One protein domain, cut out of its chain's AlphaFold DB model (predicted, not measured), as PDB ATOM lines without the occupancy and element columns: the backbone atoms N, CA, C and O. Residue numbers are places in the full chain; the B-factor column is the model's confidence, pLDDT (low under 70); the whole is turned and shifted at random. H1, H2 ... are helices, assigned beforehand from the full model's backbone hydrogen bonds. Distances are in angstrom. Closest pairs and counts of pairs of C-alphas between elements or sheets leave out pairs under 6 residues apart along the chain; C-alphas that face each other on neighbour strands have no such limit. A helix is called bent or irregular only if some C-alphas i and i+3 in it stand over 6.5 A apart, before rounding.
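AT A GLANCE: This is residues 40 to 119 and 432 to 501 of the 501 residues of the protein "uncharacterized protein LOC104951360" of Notothenia coriiceps (black rockcod) (UniProt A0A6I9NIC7). Two long helices, H2 and H6, lie side by side and run opposite ways; on the side of H2 away from H6, H5 crosses H2 nearly at a right angle, and H1, H3 and H4 gather round H5. At the other end of the long pair the chain folds back from H6 into the short helices H7 and H8, with residues 479 to 484 sticking out at the turn. The printed part has 150 residues, with eight named helices, H1 to H8 in order along the chain, and no named strand: all helix. It is compact, with a radius of gyration of the C-alphas of 15.8 A and spans of 48 by 35 by 29 A.

IN THESE COORDINATES: H6, the longest helix, holds residues 456 to 478 and measures 32.8 A, from C-alpha 456 at (400.480, 297.262, 192.888) to C-alpha 478 at (414.780, 312.680, 218.088). H2, residues 57 to 78, measures 31.4 A, and H5, residues 433 to 449, 24.7 A. H4, residues 105 to 119, measures 20.0 A and is irregular, but only just: C-alphas 114 and 117 are 6.6 A apart. H3, residues 86 to 94, is irregular, with C-alphas 89 and 92 at 8.5 A. H1 is residues 40 to 47, starting at C-alpha 40 (413.362, 304.484, 187.843); H7 is residues 482 to 490 and H8 residues 495 to 498.

HOW THE PARTS SIT: H6 touches H2 at a shallow tilt of 25 degrees, opposite ways, closest at the C-alphas of Leu 67 and Leu 466, 6.0 A apart. H5, the hub, touches four helices. With H2 it is about perpendicular at 77 degrees, closest at C-alphas 69 and 440, 4.7 A. With H3 it is about perpendicular at 88 degrees, closest at C-alphas 94 and 445, 4.8 A. Its residues 446 to 449 alone touch H1, closest at C-alphas 44 and 446, 5.5 A. H4 and H5 only just touch, with 3 pairs of C-alphas within 8 A, the closest those of Trp 111 and Val 437, 7.2 A. H7 is close to H6 but not clearly touching, closest at C-alphas 477 and 485, 7.1 A. H8 is likewise close to H7 but not clearly touching, closest at C-alphas 490 and 498, 6.8 A. Every O i to N i+4 pair is within hydrogen-bond range in H1, H2, H5 and H6, against 3 of 5 in H3, 8 of 11 in H4 and 4 of 5 in H7; H8 is too short for such a pair.

THE WHOLE: The two C-alphas farthest apart, those of Gly 83 and Asn 481, are 49.5 A apart. Residues 120 to 431 are not printed, and C-alphas 119 and 432 are 13.7 A apart across the cut. Of the links printed whole, none is long. The mean pLDDT of the printed part is 78.0; residues 80 to 84, 432 to 434 and 477 to 501 are under 70.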
ATOM      1  N   PRO A  40     414.594 303.708 188.022       83.56
ATOM      2  CA  PRO A  40     413.362 304.484 187.843       83.56
ATOM      3  C   PRO A  40     412.819 305.045 189.163       83.56
ATOM      4  O   PRO A  40     412.335 306.175 189.218       83.56
ATOM      5  N   THR A  41     413.003 304.294 190.251       85.06
ATOM      6  CA  THR A  41     412.655 304.688 191.623       85.06
ATOM      7  C   THR A  41     413.452 305.909 192.086       85.06
ATOM      8  O   THR A  41     412.909 306.840 192.674       85.06
ATOM      9  N   SER A  42     414.751 305.952 191.784       85.62
ATOM     10  CA  SER A  42     415.620 307.069 192.158       85.62
ATOM     11  C   SER A  42     415.246 308.346 191.405       85.62
ATOM     12  O   SER A  42     415.190 309.417 192.014       85.62
ATOM     13  N   HIS A  43     414.925 308.233 190.113       87.62
ATOM     14  CA  HIS A  43     414.428 309.355 189.315       87.62
ATOM     15  C   HIS A  43     413.073 309.866 189.803       87.62
ATOM     16  O   HIS A  43     412.884 311.080 189.901       87.62
ATOM     17  N   PHE A  44     412.157 308.959 190.149       91.12
ATOM     18  CA  PHE A  44     410.871 309.307 190.743       91.12
ATOM     19  C   PHE A  44     411.055 310.113 192.031       91.12
ATOM     20  O   PHE A  44     410.533 311.221 192.143       91.12
ATOM     21  N   LEU A  45     411.867 309.606 192.966       90.75
ATOM     22  CA  LEU A  45     412.114 310.247 194.261       90.75
ATOM     23  C   LEU A  45     412.766 311.623 194.108       90.75
ATOM     24  O   LEU A  45     412.404 312.564 194.810       90.75
ATOM     25  N   GLN A  46     413.672 311.782 193.142       89.94
ATOM     26  CA  GLN A  46     414.231 313.092 192.822       89.94
ATOM     27  C   GLN A  46     413.172 314.047 192.248       89.94
ATOM     28  O   GLN A  46     413.131 315.210 192.648       89.94
ATOM     29  N   CYS A  47     412.295 313.566 191.363       90.81
ATOM     30  CA  CYS A  47     411.227 314.363 190.757       90.81
ATOM     31  C   CYS A  47     410.200 314.853 191.790       90.81
ATOM     32  O   CYS A  47     409.836 316.030 191.793       90.81
ATOM     33  N   VAL A  48     409.778 313.995 192.724       91.12
ATOM     34  CA  VAL A  48     408.824 314.395 193.775       91.12
ATOM     35  C   VAL A  48     409.441 315.326 194.829       91.12
ATOM     36  O   VAL A  48     408.725 315.868 195.675       91.12
ATOM     37  N   GLY A  49     410.747 315.600 194.747       88.88
ATOM     38  CA  GLY A  49     411.462 316.485 195.667       88.88
ATOM     39  C   GLY A  49     411.915 315.787 196.948       88.88
ATOM     40  O   GLY A  49     411.936 316.415 198.007       88.88
ATOM     41  N   LEU A  50     412.263 314.498 196.851       89.00
ATOM     42  CA  LEU A  50     412.802 313.662 197.929       89.00
ATOM     43  C   LEU A  50     414.216 313.137 197.592       89.00
ATOM     44  O   LEU A  50     414.431 311.921 197.474       89.00
ATOM     45  N   PRO A  51     415.211 314.030 197.421       82.81
ATOM     46  CA  PRO A  51     416.590 313.620 197.187       82.81
ATOM     47  C   PRO A  51     417.169 312.885 198.416       82.81
ATOM     48  O   PRO A  51     416.814 313.191 199.551       82.81
ATOM     49  N   PRO A  52     418.107 311.941 198.225       71.88
ATOM     50  CA  PRO A  52     418.539 310.998 199.266       71.88
ATOM     51  C   PRO A  52     419.372 311.589 200.419       71.88
ATOM     52  O   PRO A  52     419.698 310.858 201.345       71.88
ATOM     53  N   LYS A  53     419.783 312.861 200.356       71.94
ATOM     54  CA  LYS A  53     420.691 313.489 201.343       71.94
ATOM     55  C   LYS A  53     420.112 314.730 202.021       71.94
ATOM     56  O   LYS A  53     420.837 315.432 202.719       71.94
ATOM     57  N   GLU A  54     418.855 315.054 201.753       74.62
ATOM     58  CA  GLU A  54     418.224 316.242 202.314       74.62
ATOM     59  C   GLU A  54     417.532 315.883 203.633       74.62
ATOM     60  O   GLU A  54     416.900 314.837 203.745       74.62
ATOM     61  N   THR A  55     417.690 316.734 204.643       71.50
ATOM     62  CA  THR A  55     417.118 316.551 205.981       71.50
ATOM     63  C   THR A  55     416.407 317.827 206.429       71.50
ATOM     64  O   THR A  55     416.544 318.883 205.809       71.50
ATOM     65  N   GLY A  56     415.617 317.743 207.502       75.31
ATOM     66  CA  GLY A  56     414.945 318.897 208.108       75.31
ATOM     67  C   GLY A  56     413.424 318.928 207.919       75.31
ATOM     68  O   GLY A  56     412.823 318.024 207.338       75.31
ATOM     69  N   ARG A  57     412.798 319.985 208.453       72.62
ATOM     70  CA  ARG A  57     411.335 320.120 208.585       72.62
ATOM     71  C   ARG A  57     410.603 320.064 207.243       72.62
ATOM     72  O   ARG A  57     409.651 319.303 207.096       72.62
ATOM     73  N   ASP A  58     411.060 320.837 206.262       79.62
ATOM     74  CA  ASP A  58     410.403 320.915 204.953       79.62
ATOM     75  C   ASP A  58     410.519 319.601 204.181       79.62
ATOM     76  O   ASP A  58     409.561 319.166 203.542       79.62
ATOM     77  N   HIS A  59     411.669 318.931 204.290       83.75
ATOM     78  CA  HIS A  59     411.862 317.608 203.709       83.75
ATOM     79  C   HIS A  59     410.914 316.582 204.347       83.75
ATOM     80  O   HIS A  59     410.271 315.816 203.633       83.75
ATOM     81  N   MET A  60     410.743 316.617 205.673       80.38
ATOM     82  CA  MET A  60     409.798 315.752 206.385       80.38
ATOM     83  C   MET A  60     408.339 316.015 205.979       80.38
ATOM     84  O   MET A  60     407.593 315.062 205.755       80.38
ATOM     85  N   ARG A  61     407.936 317.282 205.806       81.75
ATOM     86  CA  ARG A  61     406.593 317.634 205.308       81.75
ATOM     87  C   ARG A  61     406.363 317.103 203.890       81.75
ATOM     88  O   ARG A  61     405.332 316.483 203.637       81.75
ATOM     89  N   ARG A  62     407.333 317.279 202.981       87.06
ATOM     90  CA  ARG A  62     407.272 316.711 201.620       87.06
ATOM     91  C   ARG A  62     407.176 315.187 201.653       87.06
ATOM     92  O   ARG A  62     406.389 314.612 200.911       87.06
ATOM     93  N   LEU A  63     407.948 314.538 202.522       88.44
ATOM     94  CA  LEU A  63     407.959 313.083 202.654       88.44
ATOM     95  C   LEU A  63     406.614 312.541 203.143       88.44
ATOM     96  O   LEU A  63     406.106 311.593 202.548       88.44
ATOM     97  N   LYS A  64     406.009 313.177 204.158       84.56
ATOM     98  CA  LYS A  64     404.647 312.861 204.621       84.56
ATOM     99  C   LYS A  64     403.633 313.006 203.486       84.56
ATOM    100  O   LYS A  64     402.915 312.054 203.203       84.56
ATOM    101  N   GLY A  65     403.631 314.147 202.794       86.31
ATOM    102  CA  GLY A  65     402.690 314.401 201.700       86.31
ATOM    103  C   GLY A  65     402.808 313.389 200.557       86.31
ATOM    104  O   GLY A  65     401.799 312.895 200.060       86.31
ATOM    105  N   MET A  66     404.033 313.008 200.172       90.81
ATOM    106  CA  MET A  66     404.245 311.978 199.146       90.81
ATOM    107  C   MET A  66     403.843 310.579 199.622       90.81
ATOM    108  O   MET A  66     403.310 309.803 198.829       90.81
ATOM    109  N   LEU A  67     404.082 310.243 200.893       89.62
ATOM    110  CA  LEU A  67     403.646 308.975 201.479       89.62
ATOM    111  C   LEU A  67     402.116 308.868 201.459       89.62
ATOM    112  O   LEU A  67     401.582 307.883 200.958       89.62
ATOM    113  N   GLU A  68     401.420 309.901 201.933       87.06
ATOM    114  CA  GLU A  68     399.954 309.971 201.929       87.06
ATOM    115  C   GLU A  68     399.382 309.894 200.513       87.06
ATOM    116  O   GLU A  68     398.487 309.091 200.259       87.06
ATOM    117  N   ALA A  69     399.948 310.650 199.572       90.06
ATOM    118  CA  ALA A  69     399.525 310.612 198.177       90.06
ATOM    119  C   ALA A  69     399.750 309.239 197.529       90.06
ATOM    120  O   ALA A  69     398.896 308.747 196.793       90.06
ATOM    121  N   THR A  70     400.874 308.581 197.820       90.75
ATOM    122  CA  THR A  70     401.146 307.225 197.313       90.75
ATOM    123  C   THR A  70     400.161 306.212 197.908       90.75
ATOM    124  O   THR A  70     399.663 305.336 197.197       90.75
ATOM    125  N   MET A  71     399.807 306.370 199.187       88.31
ATOM    126  CA  MET A  71     398.744 305.609 199.852       88.31
ATOM    127  C   MET A  71     397.374 305.826 199.221       88.31
ATOM    128  O   MET A  71     396.594 304.878 199.129       88.31
ATOM    129  N   ASP A  72     397.066 307.047 198.793       86.50
ATOM    130  CA  ASP A  72     395.797 307.359 198.141       86.50
ATOM    131  C   ASP A  72     395.696 306.677 196.778       86.50
ATOM    132  O   ASP A  72     394.684 306.038 196.491       86.50
ATOM    133  N   VAL A  73     396.773 306.711 195.982       86.75
ATOM    134  CA  VAL A  73     396.856 305.974 194.709       86.75
ATOM    135  C   VAL A  73     396.709 304.468 194.948       86.75
ATOM    136  O   VAL A  73     395.925 303.810 194.262       86.75
ATOM    137  N   TYR A  74     397.395 303.915 195.954       86.69
ATOM    138  CA  TYR A  74     397.253 302.503 196.324       86.69
ATOM    139  C   TYR A  74     395.817 302.153 196.732       86.69
ATOM    140  O   TYR A  74     395.242 301.169 196.264       86.69
ATOM    141  N   THR A  75     395.224 302.974 197.599       85.62
ATOM    142  CA  THR A  75     393.855 302.791 198.090       85.62
ATOM    143  C   THR A  75     392.870 302.839 196.937       85.62
ATOM    144  O   THR A  75     391.971 302.004 196.884       85.62
ATOM    145  N   PHE A  76     393.049 303.764 195.997       82.69
ATOM    146  CA  PHE A  76     392.234 303.842 194.794       82.69
ATOM    147  C   PHE A  76     392.322 302.562 193.962       82.69
ATOM    148  O   PHE A  76     391.290 301.997 193.614       82.69
ATOM    149  N   MET A  77     393.531 302.050 193.715       79.94
ATOM    150  CA  MET A  77     393.723 300.799 192.968       79.94
ATOM    151  C   MET A  77     393.103 299.586 193.661       79.94
ATOM    152  O   MET A  77     392.607 298.677 192.996       79.94
ATOM    153  N   LYS A  78     393.153 299.546 194.997       79.56
ATOM    154  CA  LYS A  78     392.563 298.471 195.805       79.56
ATOM    155  C   LYS A  78     391.063 298.617 196.017       79.56
ATOM    156  O   LYS A  78     390.386 297.620 196.280       79.56
ATOM    157  N   SER A  79     390.546 299.837 195.952       73.44
ATOM    158  CA  SER A  79     389.129 300.127 196.102       73.44
ATOM    159  C   SER A  79     388.351 299.452 194.976       73.44
ATOM    160  O   SER A  79     388.636 299.611 193.795       73.44
ATOM    161  N   SER A  80     387.339 298.670 195.349       52.84
ATOM    162  CA  SER A  80     386.547 297.833 194.440       52.84
ATOM    163  C   SER A  80     385.533 298.627 193.585       52.84
ATOM    164  O   SER A  80     384.481 298.100 193.229       52.84
ATOM    165  N   LEU A  81     385.792 299.903 193.263       52.53
ATOM    166  CA  LEU A  81     384.831 300.787 192.589       52.53
ATOM    167  C   LEU A  81     385.337 301.314 191.232       52.53
ATOM    168  O   LEU A  81     386.042 302.308 191.131       52.53
ATOM    169  N   ARG A  82     384.890 300.578 190.202       53.22
ATOM    170  CA  ARG A  82     384.592 300.916 188.794       53.22
ATOM    171  C   ARG A  82     385.620 301.718 187.984       53.22
ATOM    172  O   ARG A  82     385.428 302.885 187.679       53.22
ATOM    173  N   GLY A  83     386.576 300.983 187.418       57.03
ATOM    174  CA  GLY A  83     386.811 301.044 185.969       57.03
ATOM    175  C   GLY A  83     387.537 302.264 185.407       57.03
ATOM    176  O   GLY A  83     387.705 302.299 184.195       57.03
ATOM    177  N   VAL A  84     387.989 303.215 186.230       69.81
ATOM    178  CA  VAL A  84     388.875 304.306 185.796       69.81
ATOM    179  C   VAL A  84     390.319 303.784 185.796       69.81
ATOM    180  O   VAL A  84     390.877 303.525 186.865       69.81
ATOM    181  N   PRO A  85     390.954 303.595 184.624       76.06
ATOM    182  CA  PRO A  85     392.342 303.154 184.565       76.06
ATOM    183  C   PRO A  85     393.264 304.218 185.158       76.06
ATOM    184  O   PRO A  85     393.036 305.405 184.922       76.06
ATOM    185  N   LEU A  86     394.352 303.804 185.822       76.94
ATOM    186  CA  LEU A  86     395.395 304.719 186.313       76.94
ATOM    187  C   LEU A  86     395.827 305.731 185.244       76.94
ATOM    188  O   LEU A  86     395.925 306.908 185.564       76.94
ATOM    189  N   LEU A  87     395.969 305.279 183.988       77.25
ATOM    190  CA  LEU A  87     396.279 306.097 182.800       77.25
ATOM    191  C   LEU A  87     395.409 307.355 182.674       77.25
ATOM    192  O   LEU A  87     395.890 308.401 182.244       77.25
ATOM    193  N   SER A  88     394.149 307.275 183.099       81.31
ATOM    194  CA  SER A  88     393.219 308.410 183.075       81.31
ATOM    195  C   SER A  88     393.540 309.442 184.155       81.31
ATOM    196  O   SER A  88     393.343 310.630 183.927       81.31
ATOM    197  N   LEU A  89     394.082 309.013 185.302       81.19
ATOM    198  CA  LEU A  89     394.558 309.920 186.350       81.19
ATOM    199  C   LEU A  89     395.792 310.701 185.890       81.19
ATOM    200  O   LEU A  89     395.937 311.866 186.247       81.19
ATOM    201  N   GLN A  90     396.686 310.076 185.111       80.25
ATOM    202  CA  GLN A  90     397.858 310.774 184.577       80.25
ATOM    203  C   GLN A  90     397.470 311.820 183.528       80.25
ATOM    204  O   GLN A  90     397.985 312.930 183.599       80.25
ATOM    205  N   GLY A  91     396.570 311.480 182.595       79.75
ATOM    206  CA  GLY A  91     395.934 312.406 181.645       79.75
ATOM    207  C   GLY A  91     396.794 313.603 181.201       79.75
ATOM    208  O   GLY A  91     397.936 313.450 180.767       79.75
ATOM    209  N   GLU A  92     396.234 314.807 181.332       78.12
ATOM    210  CA  GLU A  92     396.909 316.076 181.023       78.12
ATOM    211  C   GLU A  92     398.101 316.376 181.952       78.12
ATOM    212  O   GLU A  92     399.076 316.984 181.517       78.12
ATOM    213  N   LEU A  93     398.090 315.876 183.192       83.56
ATOM    214  CA  LEU A  93     399.146 316.110 184.188       83.56
ATOM    215  C   LEU A  93     400.491 315.503 183.769       83.56
ATOM    216  O   LEU A  93     401.548 316.027 184.114       83.56
ATOM    217  N   ALA A  94     400.481 314.407 183.005       78.50
ATOM    218  CA  ALA A  94     401.701 313.833 182.437       78.50
ATOM    219  C   ALA A  94     402.310 314.710 181.330       78.50
ATOM    220  O   ALA A  94     403.524 314.677 181.124       78.50
ATOM    221  N   LEU A  95     401.483 315.488 180.627       77.88
ATOM    222  CA  LEU A  95     401.897 316.337 179.508       77.88
ATOM    223  C   LEU A  95     402.273 317.748 179.969       77.88
ATOM    224  O   LEU A  95     403.242 318.315 179.463       77.88
ATOM    225  N   ASN A  96     401.532 318.297 180.933       80.81
ATOM    226  CA  ASN A  96     401.707 319.647 181.450       80.81
ATOM    227  C   ASN A  96     401.778 319.648 182.993       80.81
ATOM    228  O   ASN A  96     400.750 319.460 183.643       80.81
ATOM    229  N   PRO A  97     402.954 319.901 183.601       77.88
ATOM    230  CA  PRO A  97     403.092 319.968 185.059       77.88
ATOM    231  C   PRO A  97     402.419 321.197 185.688       77.88
ATOM    232  O   PRO A  97     402.243 321.220 186.902       77.88
ATOM    233  N   GLU A  98     402.074 322.214 184.894       83.38
ATOM    234  CA  GLU A  98     401.373 323.421 185.355       83.38
ATOM    235  C   GLU A  98     399.845 323.287 185.254       83.38
ATOM    236  O   GLU A  98     399.121 324.204 185.637       83.38
ATOM    237  N   ALA A  99     399.340 322.165 184.726       87.19
ATOM    238  CA  ALA A  99     397.907 321.914 184.670       87.19
ATOM    239  C   ALA A  99     397.336 321.795 186.088       87.19
ATOM    240  O   ALA A  99     397.868 321.070 186.932       87.19
ATOM    241  N   ASP A 100     396.233 322.499 186.340       89.56
ATOM    242  CA  ASP A 100     395.579 322.454 187.641       89.56
ATOM    243  C   ASP A 100     394.953 321.067 187.857       89.56
ATOM    244  O   ASP A 100     394.104 320.634 187.069       89.56
ATOM    245  N   PRO A 101     395.333 320.343 188.919       88.88
ATOM    246  CA  PRO A 101     394.858 318.985 189.132       88.88
ATOM    247  C   PRO A 101     393.356 318.908 189.428       88.88
ATOM    248  O   PRO A 101     392.725 317.894 189.129       88.88
ATOM    249  N   LEU A 102     392.746 319.980 189.938       90.06
ATOM    250  CA  LEU A 102     391.301 320.046 190.178       90.06
ATOM    251  C   LEU A 102     390.489 320.173 188.885       90.06
ATOM    252  O   LEU A 102     389.267 320.083 188.935       90.06
ATOM    253  N   GLN A 103     391.148 320.357 187.739       91.31
ATOM    254  CA  GLN A 103     390.534 320.358 186.411       91.31
ATOM    255  C   GLN A 103     390.504 318.960 185.768       91.31
ATOM    256  O   GLN A 103     389.833 318.769 184.756       91.31
ATOM    257  N   ASN A 104     391.166 317.959 186.365       90.25
ATOM    258  CA  ASN A 104     391.175 316.581 185.872       90.25
ATOM    259  C   ASN A 104     390.038 315.751 186.500       90.25
ATOM    260  O   ASN A 104     390.062 315.432 187.689       90.25
ATOM    261  N   GLU A 105     389.054 315.351 185.689       89.38
ATOM    262  CA  GLU A 105     387.875 314.595 186.144       89.38
ATOM    263  C   GLU A 105     388.214 313.262 186.812       89.38
ATOM    264  O   GLU A 105     387.659 312.945 187.865       89.38
ATOM    265  N   ALA A 106     389.134 312.487 186.234       87.19
ATOM    266  CA  ALA A 106     389.509 311.184 186.773       87.19
ATOM    267  C   ALA A 106     390.190 311.332 188.141       87.19
ATOM    268  O   ALA A 106     389.919 310.556 189.062       87.19
ATOM    269  N   LEU A 107     391.038 312.355 188.292       88.38
ATOM    270  CA  LEU A 107     391.696 312.663 189.556       88.38
ATOM    271  C   LEU A 107     390.694 313.110 190.621       88.38
ATOM    272  O   LEU A 107     390.740 312.612 191.747       88.38
ATOM    273  N   VAL A 108     389.764 314.000 190.265       89.50
ATOM    274  CA  VAL A 108     388.699 314.457 191.167       89.50
ATOM    275  C   VAL A 108     387.809 313.287 191.592       89.50
ATOM    276  O   VAL A 108     387.541 313.133 192.782       89.50
ATOM    277  N   GLN A 109     387.423 312.409 190.664       87.19
ATOM    278  CA  GLN A 109     386.632 311.215 190.968       87.19
ATOM    279  C   GLN A 109     387.346 310.281 191.957       87.19
ATOM    280  O   GLN A 109     386.750 309.860 192.952       87.19
ATOM    281  N   MET A 110     388.632 309.990 191.728       85.75
ATOM    282  CA  MET A 110     389.448 309.203 192.659       85.75
ATOM    283  C   MET A 110     389.504 309.855 194.039       85.75
ATOM    284  O   MET A 110     389.292 309.192 195.058       85.75
ATOM    285  N   TRP A 111     389.758 311.160 194.070       86.00
ATOM    286  CA  TRP A 111     389.909 311.901 195.308       86.00
ATOM    287  C   TRP A 111     388.614 311.909 196.137       86.00
ATOM    288  O   TRP A 111     388.666 311.716 197.355       86.00
ATOM    289  N   ILE A 112     387.441 312.031 195.507       84.62
ATOM    290  CA  ILE A 112     386.157 311.931 196.216       84.62
ATOM    291  C   ILE A 112     386.002 310.556 196.864       84.62
ATOM    292  O   ILE A 112     385.667 310.461 198.045       84.62
ATOM    293  N   GLU A 113     386.263 309.490 196.110       81.75
ATOM    294  CA  GLU A 113     386.101 308.118 196.592       81.75
ATOM    295  C   GLU A 113     387.057 307.779 197.738       81.75
ATOM    296  O   GLU A 113     386.658 307.136 198.714       81.75
ATOM    297  N   VAL A 114     388.312 308.220 197.640       82.69
ATOM    298  CA  VAL A 114     389.358 307.883 198.613       82.69
ATOM    299  C   VAL A 114     389.325 308.801 199.834       82.69
ATOM    300  O   VAL A 114     389.497 308.318 200.955       82.69
ATOM    301  N   LYS A 115     389.090 310.108 199.655       79.19
ATOM    302  CA  LYS A 115     389.193 311.104 200.736       79.19
ATOM    303  C   LYS A 115     387.852 311.636 201.216       79.19
ATOM    304  O   LYS A 115     387.643 311.715 202.421       79.19
ATOM    305  N   ILE A 116     386.940 312.003 200.318       82.62
ATOM    306  CA  ILE A 116     385.696 312.680 200.721       82.62
ATOM    307  C   ILE A 116     384.663 311.712 201.265       82.62
ATOM    308  O   ILE A 116     384.093 311.950 202.330       82.62
ATOM    309  N   LYS A 117     384.437 310.600 200.571       82.31
ATOM    310  CA  LYS A 117     383.450 309.590 200.949       82.31
ATOM    311  C   LYS A 117     383.615 309.106 202.400       82.31
ATOM    312  O   LYS A 117     382.617 309.101 203.127       82.31
ATOM    313  N   PRO A 118     384.825 308.771 202.893       80.75
ATOM    314  CA  PRO A 118     385.019 308.420 204.303       80.75
ATOM    315  C   PRO A 118     384.649 309.531 205.298       80.75
ATOM    316  O   PRO A 118     384.344 309.230 206.456       80.75
ATOM    317  N   LEU A 119     384.668 310.792 204.859       79.31
ATOM    318  CA  LEU A 119     384.448 311.985 205.677       79.31
ATOM    319  C   LEU A 119     383.014 312.522 205.617       79.31
ATOM    320  O   LEU A 119     382.687 313.410 206.399       79.31
ATOM    321  N   GLY A 432     393.647 322.161 203.961       57.91
ATOM    322  CA  GLY A 432     394.535 321.003 203.671       57.91
ATOM    323  C   GLY A 432     394.166 320.217 202.393       57.91
ATOM    324  O   GLY A 432     394.718 319.168 202.080       57.91
ATOM    325  N   LEU A 433     393.179 320.716 201.650       58.03
ATOM    326  CA  LEU A 433     392.605 320.140 200.446       58.03
ATOM    327  C   LEU A 433     393.504 320.260 199.209       58.03
ATOM    328  O   LEU A 433     393.548 319.342 198.392       58.03
ATOM    329  N   THR A 434     394.166 321.408 199.054       59.00
ATOM    330  CA  THR A 434     394.996 321.699 197.878       59.00
ATOM    331  C   THR A 434     396.212 320.783 197.866       59.00
ATOM    332  O   THR A 434     396.421 320.062 196.895       59.00
ATOM    333  N   ASP A 435     396.901 320.689 198.999       71.94
ATOM    334  CA  ASP A 435     398.108 319.883 199.146       71.94
ATOM    335  C   ASP A 435     397.848 318.396 198.855       71.94
ATOM    336  O   ASP A 435     398.661 317.742 198.209       71.94
ATOM    337  N   ALA A 436     396.701 317.841 199.266       75.12
ATOM    338  CA  ALA A 436     396.379 316.433 199.020       75.12
ATOM    339  C   ALA A 436     396.226 316.112 197.520       75.12
ATOM    340  O   ALA A 436     396.831 315.160 197.024       75.12
ATOM    341  N   VAL A 437     395.438 316.909 196.790       82.25
ATOM    342  CA  VAL A 437     395.212 316.699 195.349       82.25
ATOM    343  C   VAL A 437     396.489 316.998 194.554       82.25
ATOM    344  O   VAL A 437     396.844 316.238 193.650       82.25
ATOM    345  N   GLU A 438     397.230 318.045 194.930       85.88
ATOM    346  CA  GLU A 438     398.521 318.395 194.326       85.88
ATOM    347  C   GLU A 438     399.585 317.316 194.542       85.88
ATOM    348  O   GLU A 438     400.306 316.964 193.607       85.88
ATOM    349  N   ASN A 439     399.674 316.738 195.743       89.56
ATOM    350  CA  ASN A 439     400.640 315.679 196.025       89.56
ATOM    351  C   ASN A 439     400.353 314.425 195.190       89.56
ATOM    352  O   ASN A 439     401.290 313.833 194.650       89.56
ATOM    353  N   VAL A 440     399.081 314.041 195.008       89.62
ATOM    354  CA  VAL A 440     398.734 312.921 194.113       89.62
ATOM    355  C   VAL A 440     399.066 313.254 192.662       89.62
ATOM    356  O   VAL A 440     399.692 312.442 191.980       89.62
ATOM    357  N   ALA A 441     398.733 314.458 192.194       89.62
ATOM    358  CA  ALA A 441     399.107 314.907 190.855       89.62
ATOM    359  C   ALA A 441     400.627 314.856 190.634       89.62
ATOM    360  O   ALA A 441     401.091 314.385 189.594       89.62
ATOM    361  N   LYS A 442     401.415 315.242 191.643       90.94
ATOM    362  CA  LYS A 442     402.880 315.171 191.614       90.94
ATOM    363  C   LYS A 442     403.393 313.735 191.527       90.94
ATOM    364  O   LYS A 442     404.295 313.468 190.734       90.94
ATOM    365  N   VAL A 443     402.813 312.805 192.293       91.19
ATOM    366  CA  VAL A 443     403.129 311.367 192.200       91.19
ATOM    367  C   VAL A 443     402.852 310.852 190.785       91.19
ATOM    368  O   VAL A 443     403.712 310.211 190.182       91.19
ATOM    369  N   LEU A 444     401.693 311.183 190.215       89.94
ATOM    370  CA  LEU A 444     401.293 310.750 188.873       89.94
ATOM    371  C   LEU A 444     402.207 311.322 187.778       89.94
ATOM    372  O   LEU A 444     402.682 310.570 186.923       89.94
ATOM    373  N   HIS A 445     402.505 312.624 187.835       90.31
ATOM    374  CA  HIS A 445     403.418 313.297 186.907       90.31
ATOM    375  C   HIS A 445     404.825 312.689 186.964       90.31
ATOM    376  O   HIS A 445     405.412 312.331 185.940       90.31
ATOM    377  N   CYS A 446     405.373 312.541 188.171       91.31
ATOM    378  CA  CYS A 446     406.728 312.044 188.348       91.31
ATOM    379  C   CYS A 446     406.872 310.575 187.964       91.31
ATOM    380  O   CYS A 446     407.895 310.225 187.381       91.31
ATOM    381  N   ALA A 447     405.862 309.740 188.223       89.12
ATOM    382  CA  ALA A 447     405.876 308.344 187.800       89.12
ATOM    383  C   ALA A 447     405.912 308.215 186.271       89.12
ATOM    384  O   ALA A 447     406.726 307.459 185.735       89.12
ATOM    385  N   ALA A 448     405.101 309.013 185.564       86.50
ATOM    386  CA  ALA A 448     405.120 309.063 184.103       86.50
ATOM    387  C   ALA A 448     406.492 309.515 183.574       86.50
ATOM    388  O   ALA A 448     407.061 308.883 182.686       86.50
ATOM    389  N   ARG A 449     407.070 310.569 184.163       86.06
ATOM    390  CA  ARG A 449     408.363 311.128 183.741       86.06
ATOM    391  C   ARG A 449     409.551 310.200 184.008       86.06
ATOM    392  O   ARG A 449     410.520 310.219 183.252       86.06
ATOM    393  N   SER A 450     409.506 309.418 185.083       87.31
ATOM    394  CA  SER A 450     410.574 308.482 185.445       87.31
ATOM    395  C   SER A 450     410.421 307.100 184.805       87.31
ATOM    396  O   SER A 450     411.192 306.206 185.149       87.31
ATOM    397  N   ASN A 451     409.436 306.902 183.916       82.69
ATOM    398  CA  ASN A 451     409.046 305.587 183.389       82.69
ATOM    399  C   ASN A 451     408.798 304.557 184.506       82.69
ATOM    400  O   ASN A 451     409.117 303.376 184.358       82.69
ATOM    401  N   LEU A 452     408.277 305.010 185.650       84.88
ATOM    402  CA  LEU A 452     407.958 304.137 186.769       84.88
ATOM    403  C   LEU A 452     406.535 303.610 186.592       84.88
ATOM    404  O   LEU A 452     405.562 304.357 186.683       84.88
ATOM    405  N   THR A 453     406.418 302.309 186.342       83.56
ATOM    406  CA  THR A 453     405.119 301.649 186.230       83.56
ATOM    407  C   THR A 453     404.435 301.634 187.594       83.56
ATOM    408  O   THR A 453     404.936 301.035 188.541       83.56
ATOM    409  N   LEU A 454     403.266 302.266 187.691       82.12
ATOM    410  CA  LEU A 454     402.434 302.277 188.898       82.12
ATOM    411  C   LEU A 454     401.623 300.977 189.016       82.12
ATOM    412  O   LEU A 454     400.398 300.972 188.927       82.12
ATOM    413  N   SER A 455     402.324 299.854 189.162       84.44
ATOM    414  CA  SER A 455     401.714 298.568 189.502       84.44
ATOM    415  C   SER A 455     401.533 298.450 191.021       84.44
ATOM    416  O   SER A 455     402.118 299.211 191.795       84.44
ATOM    417  N   GLU A 456     400.699 297.508 191.462       83.19
ATOM    418  CA  GLU A 456     400.480 297.262 192.888       83.19
ATOM    419  C   GLU A 456     401.792 296.950 193.629       83.19
ATOM    420  O   GLU A 456     402.013 297.456 194.730       83.19
ATOM    421  N   GLU A 457     402.669 296.147 193.019       84.56
ATOM    422  CA  GLU A 457     403.944 295.733 193.609       84.56
ATOM    423  C   GLU A 457     404.900 296.925 193.753       84.56
ATOM    424  O   GLU A 457     405.441 297.171 194.835       84.56
ATOM    425  N   GLU A 458     405.059 297.718 192.691       86.44
ATOM    426  CA  GLU A 458     405.891 298.918 192.685       86.44
ATOM    427  C   GLU A 458     405.385 299.974 193.668       86.44
ATOM    428  O   GLU A 458     406.192 300.558 194.391       86.44
ATOM    429  N   ILE A 459     404.073 300.199 193.753       86.88
ATOM    430  CA  ILE A 459     403.506 301.159 194.707       86.88
ATOM    431  C   ILE A 459     403.741 300.699 196.141       86.88
ATOM    432  O   ILE A 459     404.209 301.489 196.956       86.88
ATOM    433  N   MET A 460     403.504 299.424 196.462       86.19
ATOM    434  CA  MET A 460     403.808 298.904 197.799       86.19
ATOM    435  C   MET A 460     405.293 299.037 198.139       86.19
ATOM    436  O   MET A 460     405.643 299.393 199.266       86.19
ATOM    437  N   ARG A 461     406.177 298.813 197.162       88.19
ATOM    438  CA  ARG A 461     407.617 299.013 197.333       88.19
ATOM    439  C   ARG A 461     407.981 300.481 197.574       88.19
ATOM    440  O   ARG A 461     408.781 300.748 198.469       88.19
ATOM    441  N   LEU A 462     407.392 301.421 196.830       89.00
ATOM    442  CA  LEU A 462     407.575 302.862 197.053       89.00
ATOM    443  C   LEU A 462     407.127 303.262 198.450       89.00
ATOM    444  O   LEU A 462     407.834 303.983 199.145       89.00
ATOM    445  N   ILE A 463     405.970 302.767 198.876       88.50
ATOM    446  CA  ILE A 463     405.442 303.064 200.198       88.50
ATOM    447  C   ILE A 463     406.400 302.576 201.292       88.50
ATOM    448  O   ILE A 463     406.667 303.312 202.246       88.50
ATOM    449  N   LEU A 464     406.939 301.360 201.157       86.88
ATOM    450  CA  LEU A 464     407.930 300.829 202.093       86.88
ATOM    451  C   LEU A 464     409.178 301.719 202.152       86.88
ATOM    452  O   LEU A 464     409.622 302.058 203.246       86.88
ATOM    453  N   GLU A 465     409.695 302.154 201.000       88.75
ATOM    454  CA  GLU A 465     410.862 303.039 200.942       88.75
ATOM    455  C   GLU A 465     410.583 304.421 201.562       88.75
ATOM    456  O   GLU A 465     411.394 304.928 202.340       88.75
ATOM    457  N   LEU A 466     409.430 305.029 201.272       88.75
ATOM    458  CA  LEU A 466     409.028 306.315 201.855       88.75
ATOM    459  C   LEU A 466     408.855 306.208 203.377       88.75
ATOM    460  O   LEU A 466     409.288 307.095 204.113       88.75
ATOM    461  N   THR A 467     408.286 305.100 203.853       86.56
ATOM    462  CA  THR A 467     408.109 304.813 205.284       86.56
ATOM    463  C   THR A 467     409.452 304.617 205.987       86.56
ATOM    464  O   THR A 467     409.673 305.157 207.070       86.56
ATOM    465  N   GLU A 468     410.383 303.880 205.378       86.69
ATOM    466  CA  GLU A 468     411.732 303.682 205.918       86.69
ATOM    467  C   GLU A 468     412.500 305.006 206.020       86.69
ATOM    468  O   GLU A 468     413.110 305.298 207.056       86.69
ATOM    469  N   ARG A 469     412.415 305.847 204.983       85.88
ATOM    470  CA  ARG A 469     412.998 307.197 204.994       85.88
ATOM    471  C   ARG A 469     412.386 308.059 206.090       85.88
ATOM    472  O   ARG A 469     413.128 308.725 206.807       85.88
ATOM    473  N   LEU A 470     411.064 308.005 206.261       83.62
ATOM    474  CA  LEU A 470     410.372 308.786 207.283       83.62
ATOM    475  C   LEU A 470     410.820 308.354 208.679       83.62
ATOM    476  O   LEU A 470     411.235 309.189 209.475       83.62
ATOM    477  N   ASN A 471     410.846 307.049 208.942       81.88
ATOM    478  CA  ASN A 471     411.315 306.498 210.212       81.88
ATOM    479  C   ASN A 471     412.781 306.847 210.506       81.88
ATOM    480  O   ASN A 471     413.137 307.092 211.659       81.88
ATOM    481  N   THR A 472     413.637 306.877 209.482       83.00
ATOM    482  CA  THR A 472     415.045 307.275 209.625       83.00
ATOM    483  C   THR A 472     415.160 308.750 210.002       83.00
ATOM    484  O   THR A 472     415.826 309.074 210.981       83.00
ATOM    485  N   LEU A 473     414.435 309.631 209.307       77.56
ATOM    486  CA  LEU A 473     414.371 311.062 209.619       77.56
ATOM    487  C   LEU A 473     413.827 311.334 211.021       77.56
ATOM    488  O   LEU A 473     414.373 312.170 211.737       77.56
ATOM    489  N   ILE A 474     412.786 310.612 211.437       75.19
ATOM    490  CA  ILE A 474     412.237 310.715 212.793       75.19
ATOM    491  C   ILE A 474     413.315 310.354 213.821       75.19
ATOM    492  O   ILE A 474     413.520 311.107 214.768       75.19
ATOM    493  N   LYS A 475     414.054 309.254 213.617       75.50
ATOM    494  CA  LYS A 475     415.159 308.847 214.505       75.50
ATOM    495  C   LYS A 475     416.297 309.864 214.549       75.50
ATOM    496  O   LYS A 475     416.840 310.107 215.617       75.50
ATOM    497  N   GLU A 476     416.675 310.452 213.418       73.19
ATOM    498  CA  GLU A 476     417.697 311.505 213.394       73.19
ATOM    499  C   GLU A 476     417.228 312.737 214.173       73.19
ATOM    500  O   GLU A 476     417.966 313.279 214.995       73.19
ATOM    501  N   LEU A 477     415.975 313.142 213.982       65.75
ATOM    502  CA  LEU A 477     415.407 314.320 214.628       65.75
ATOM    503  C   LEU A 477     415.193 314.144 216.140       65.75
ATOM    504  O   LEU A 477     415.380 315.113 216.873       65.75
ATOM    505  N   THR A 478     414.887 312.938 216.636       66.94
ATOM    506  CA  THR A 478     414.780 312.680 218.088       66.94
ATOM    507  C   THR A 478     416.118 312.758 218.826       66.94
ATOM    508  O   THR A 478     416.132 312.925 220.046       66.94
ATOM    509  N   THR A 479     417.250 312.697 218.114       67.38
ATOM    510  CA  THR A 479     418.580 312.934 218.709       67.38
ATOM    511  C   THR A 479     418.921 314.421 218.868       67.38
ATOM    512  O   THR A 479     419.896 314.761 219.541       67.38
ATOM    513  N   VAL A 480     418.106 315.318 218.300       62.91
ATOM    514  CA  VAL A 480     418.263 316.779 218.352       62.91
ATOM    515  C   VAL A 480     417.208 317.379 219.298       62.91
ATOM    516  O   VAL A 480     416.141 316.818 219.505       62.91
ATOM    517  N   ASN A 481     417.525 318.514 219.930       59.94
ATOM    518  CA  ASN A 481     416.755 319.195 220.986       59.94
ATOM    519  C   ASN A 481     415.210 319.006 220.946       59.94
ATOM    520  O   ASN A 481     414.501 319.638 220.158       59.94
ATOM    521  N   PHE A 482     414.699 318.202 221.887       58.09
ATOM    522  CA  PHE A 482     413.317 317.699 221.967       58.09
ATOM    523  C   PHE A 482     412.228 318.787 221.952       58.09
ATOM    524  O   PHE A 482     411.134 318.577 221.433       58.09
ATOM    525  N   LYS A 483     412.515 319.978 222.500       59.81
ATOM    526  CA  LYS A 483     411.514 321.048 222.659       59.81
ATOM    527  C   LYS A 483     411.190 321.770 221.347       59.81
ATOM    528  O   LYS A 483     410.035 322.095 221.106       59.81
ATOM    529  N   SER A 484     412.200 322.007 220.507       56.97
ATOM    530  CA  SER A 484     412.006 322.552 219.152       56.97
ATOM    531  C   SER A 484     411.321 321.526 218.257       56.97
ATOM    532  O   SER A 484     410.457 321.867 217.463       56.97
ATOM    533  N   TRP A 485     411.701 320.262 218.420       61.44
ATOM    534  CA  TRP A 485     411.193 319.155 217.628       61.44
ATOM    535  C   TRP A 485     409.704 318.882 217.864       61.44
ATOM    536  O   TRP A 485     408.956 318.789 216.898       61.44
ATOM    537  N   ALA A 486     409.248 318.825 219.120       59.78
ATOM    538  CA  ALA A 486     407.845 318.538 219.438       59.78
ATOM    539  C   ALA A 486     406.871 319.567 218.832       59.78
ATOM    540  O   ALA A 486     405.807 319.190 218.348       59.78
ATOM    541  N   MET A 487     407.259 320.849 218.796       60.50
ATOM    542  CA  MET A 487     406.461 321.906 218.160       60.50
ATOM    543  C   MET A 487     406.379 321.724 216.640       60.50
ATOM    544  O   MET A 487     405.312 321.878 216.053       60.50
ATOM    545  N   ASP A 488     407.490 321.357 216.005       57.69
ATOM    546  CA  ASP A 488     407.555 321.135 214.558       57.69
ATOM    547  C   ASP A 488     406.761 319.895 214.144       57.69
ATOM    548  O   ASP A 488     406.154 319.866 213.076       57.69
ATOM    549  N   PHE A 489     406.746 318.879 215.005       63.69
ATOM    550  CA  PHE A 489     406.054 317.619 214.783       63.69
ATOM    551  C   PHE A 489     404.535 317.749 214.943       63.69
ATOM    552  O   PHE A 489     403.796 317.272 214.084       63.69
ATOM    553  N   GLN A 490     404.072 318.457 215.980       59.88
ATOM    554  CA  GLN A 490     402.648 318.767 216.182       59.88
ATOM    555  C   GLN A 490     402.053 319.617 215.049       59.88
ATOM    556  O   GLN A 490     400.854 319.564 214.810       59.88
ATOM    557  N   GLN A 491     402.881 320.378 214.328       59.47
ATOM    558  CA  GLN A 491     402.461 321.142 213.147       59.47
ATOM    559  C   GLN A 491     402.399 320.320 211.852       59.47
ATOM    560  O   GLN A 491     401.922 320.827 210.836       59.47
ATOM    561  N   ILE A 492     402.954 319.104 211.833       54.91
ATOM    562  CA  ILE A 492     403.061 318.271 210.622       54.91
ATOM    563  C   ILE A 492     402.151 317.047 210.709       54.91
ATOM    564  O   ILE A 492     401.610 316.620 209.691       54.91
ATOM    565  N   PHE A 493     401.988 316.488 211.904       60.12
ATOM    566  CA  PHE A 493     401.167 315.316 212.167       60.12
ATOM    567  C   PHE A 493     399.987 315.712 213.043       60.12
ATOM    568  O   PHE A 493     400.144 316.459 214.008       60.12
ATOM    569  N   SER A 494     398.808 315.188 212.720       59.03
ATOM    570  CA  SER A 494     397.625 315.388 213.554       59.03
ATOM    571  C   SER A 494     397.855 314.829 214.962       59.03
ATOM    572  O   SER A 494     398.641 313.904 215.163       59.03
ATOM    573  N   GLU A 495     397.133 315.340 215.958       43.69
ATOM    574  CA  GLU A 495     397.266 314.891 217.353       43.69
ATOM    575  C   GLU A 495     397.041 313.368 217.506       43.69
ATOM    576  O   GLU A 495     397.696 312.701 218.305       43.69
ATOM    577  N   ALA A 496     396.184 312.784 216.658       42.84
ATOM    578  CA  ALA A 496     395.946 311.342 216.590       42.84
ATOM    579  C   ALA A 496     397.112 310.540 215.975       42.84
ATOM    580  O   ALA A 496     397.287 309.368 216.313       42.84
ATOM    581  N   GLU A 497     397.885 311.141 215.070       47.72
ATOM    582  CA  GLU A 497     399.103 310.557 214.489       47.72
ATOM    583  C   GLU A 497     400.290 310.712 215.442       47.72
ATOM    584  O   GLU A 497     401.057 309.770 215.617       47.72
ATOM    585  N   PHE A 498     400.384 311.857 216.122       42.19
ATOM    586  CA  PHE A 498     401.402 312.137 217.133       42.19
ATOM    587  C   PHE A 498     401.354 311.145 218.301       42.19
ATOM    588  O   PHE A 498     402.391 310.689 218.755       42.19
ATOM    589  N   LEU A 499     400.160 310.772 218.771       37.09
ATOM    590  CA  LEU A 499     399.989 309.823 219.883       37.09
ATOM    591  C   LEU A 499     400.274 308.355 219.514       37.09
ATOM    592  O   LEU A 499     400.262 307.493 220.395       37.09
ATOM    593  N   ARG A 500     400.446 308.044 218.224       38.78
ATOM    594  CA  ARG A 500     400.697 306.682 217.715       38.78
ATOM    595  C   ARG A 500     402.149 306.446 217.298       38.78
ATOM    596  O   ARG A 500     402.500 305.296 217.035       38.78
ATOM    597  N   LEU A 501     402.936 307.514 217.214       38.94
ATOM    598  CA  LEU A 501     404.384 307.518 216.999       38.94
ATOM    599  C   LEU A 501     405.094 307.577 218.354       38.94
ATOM    600  O   LEU A 501     406.179 306.963 218.452       38.94
TER     601      LEU A 501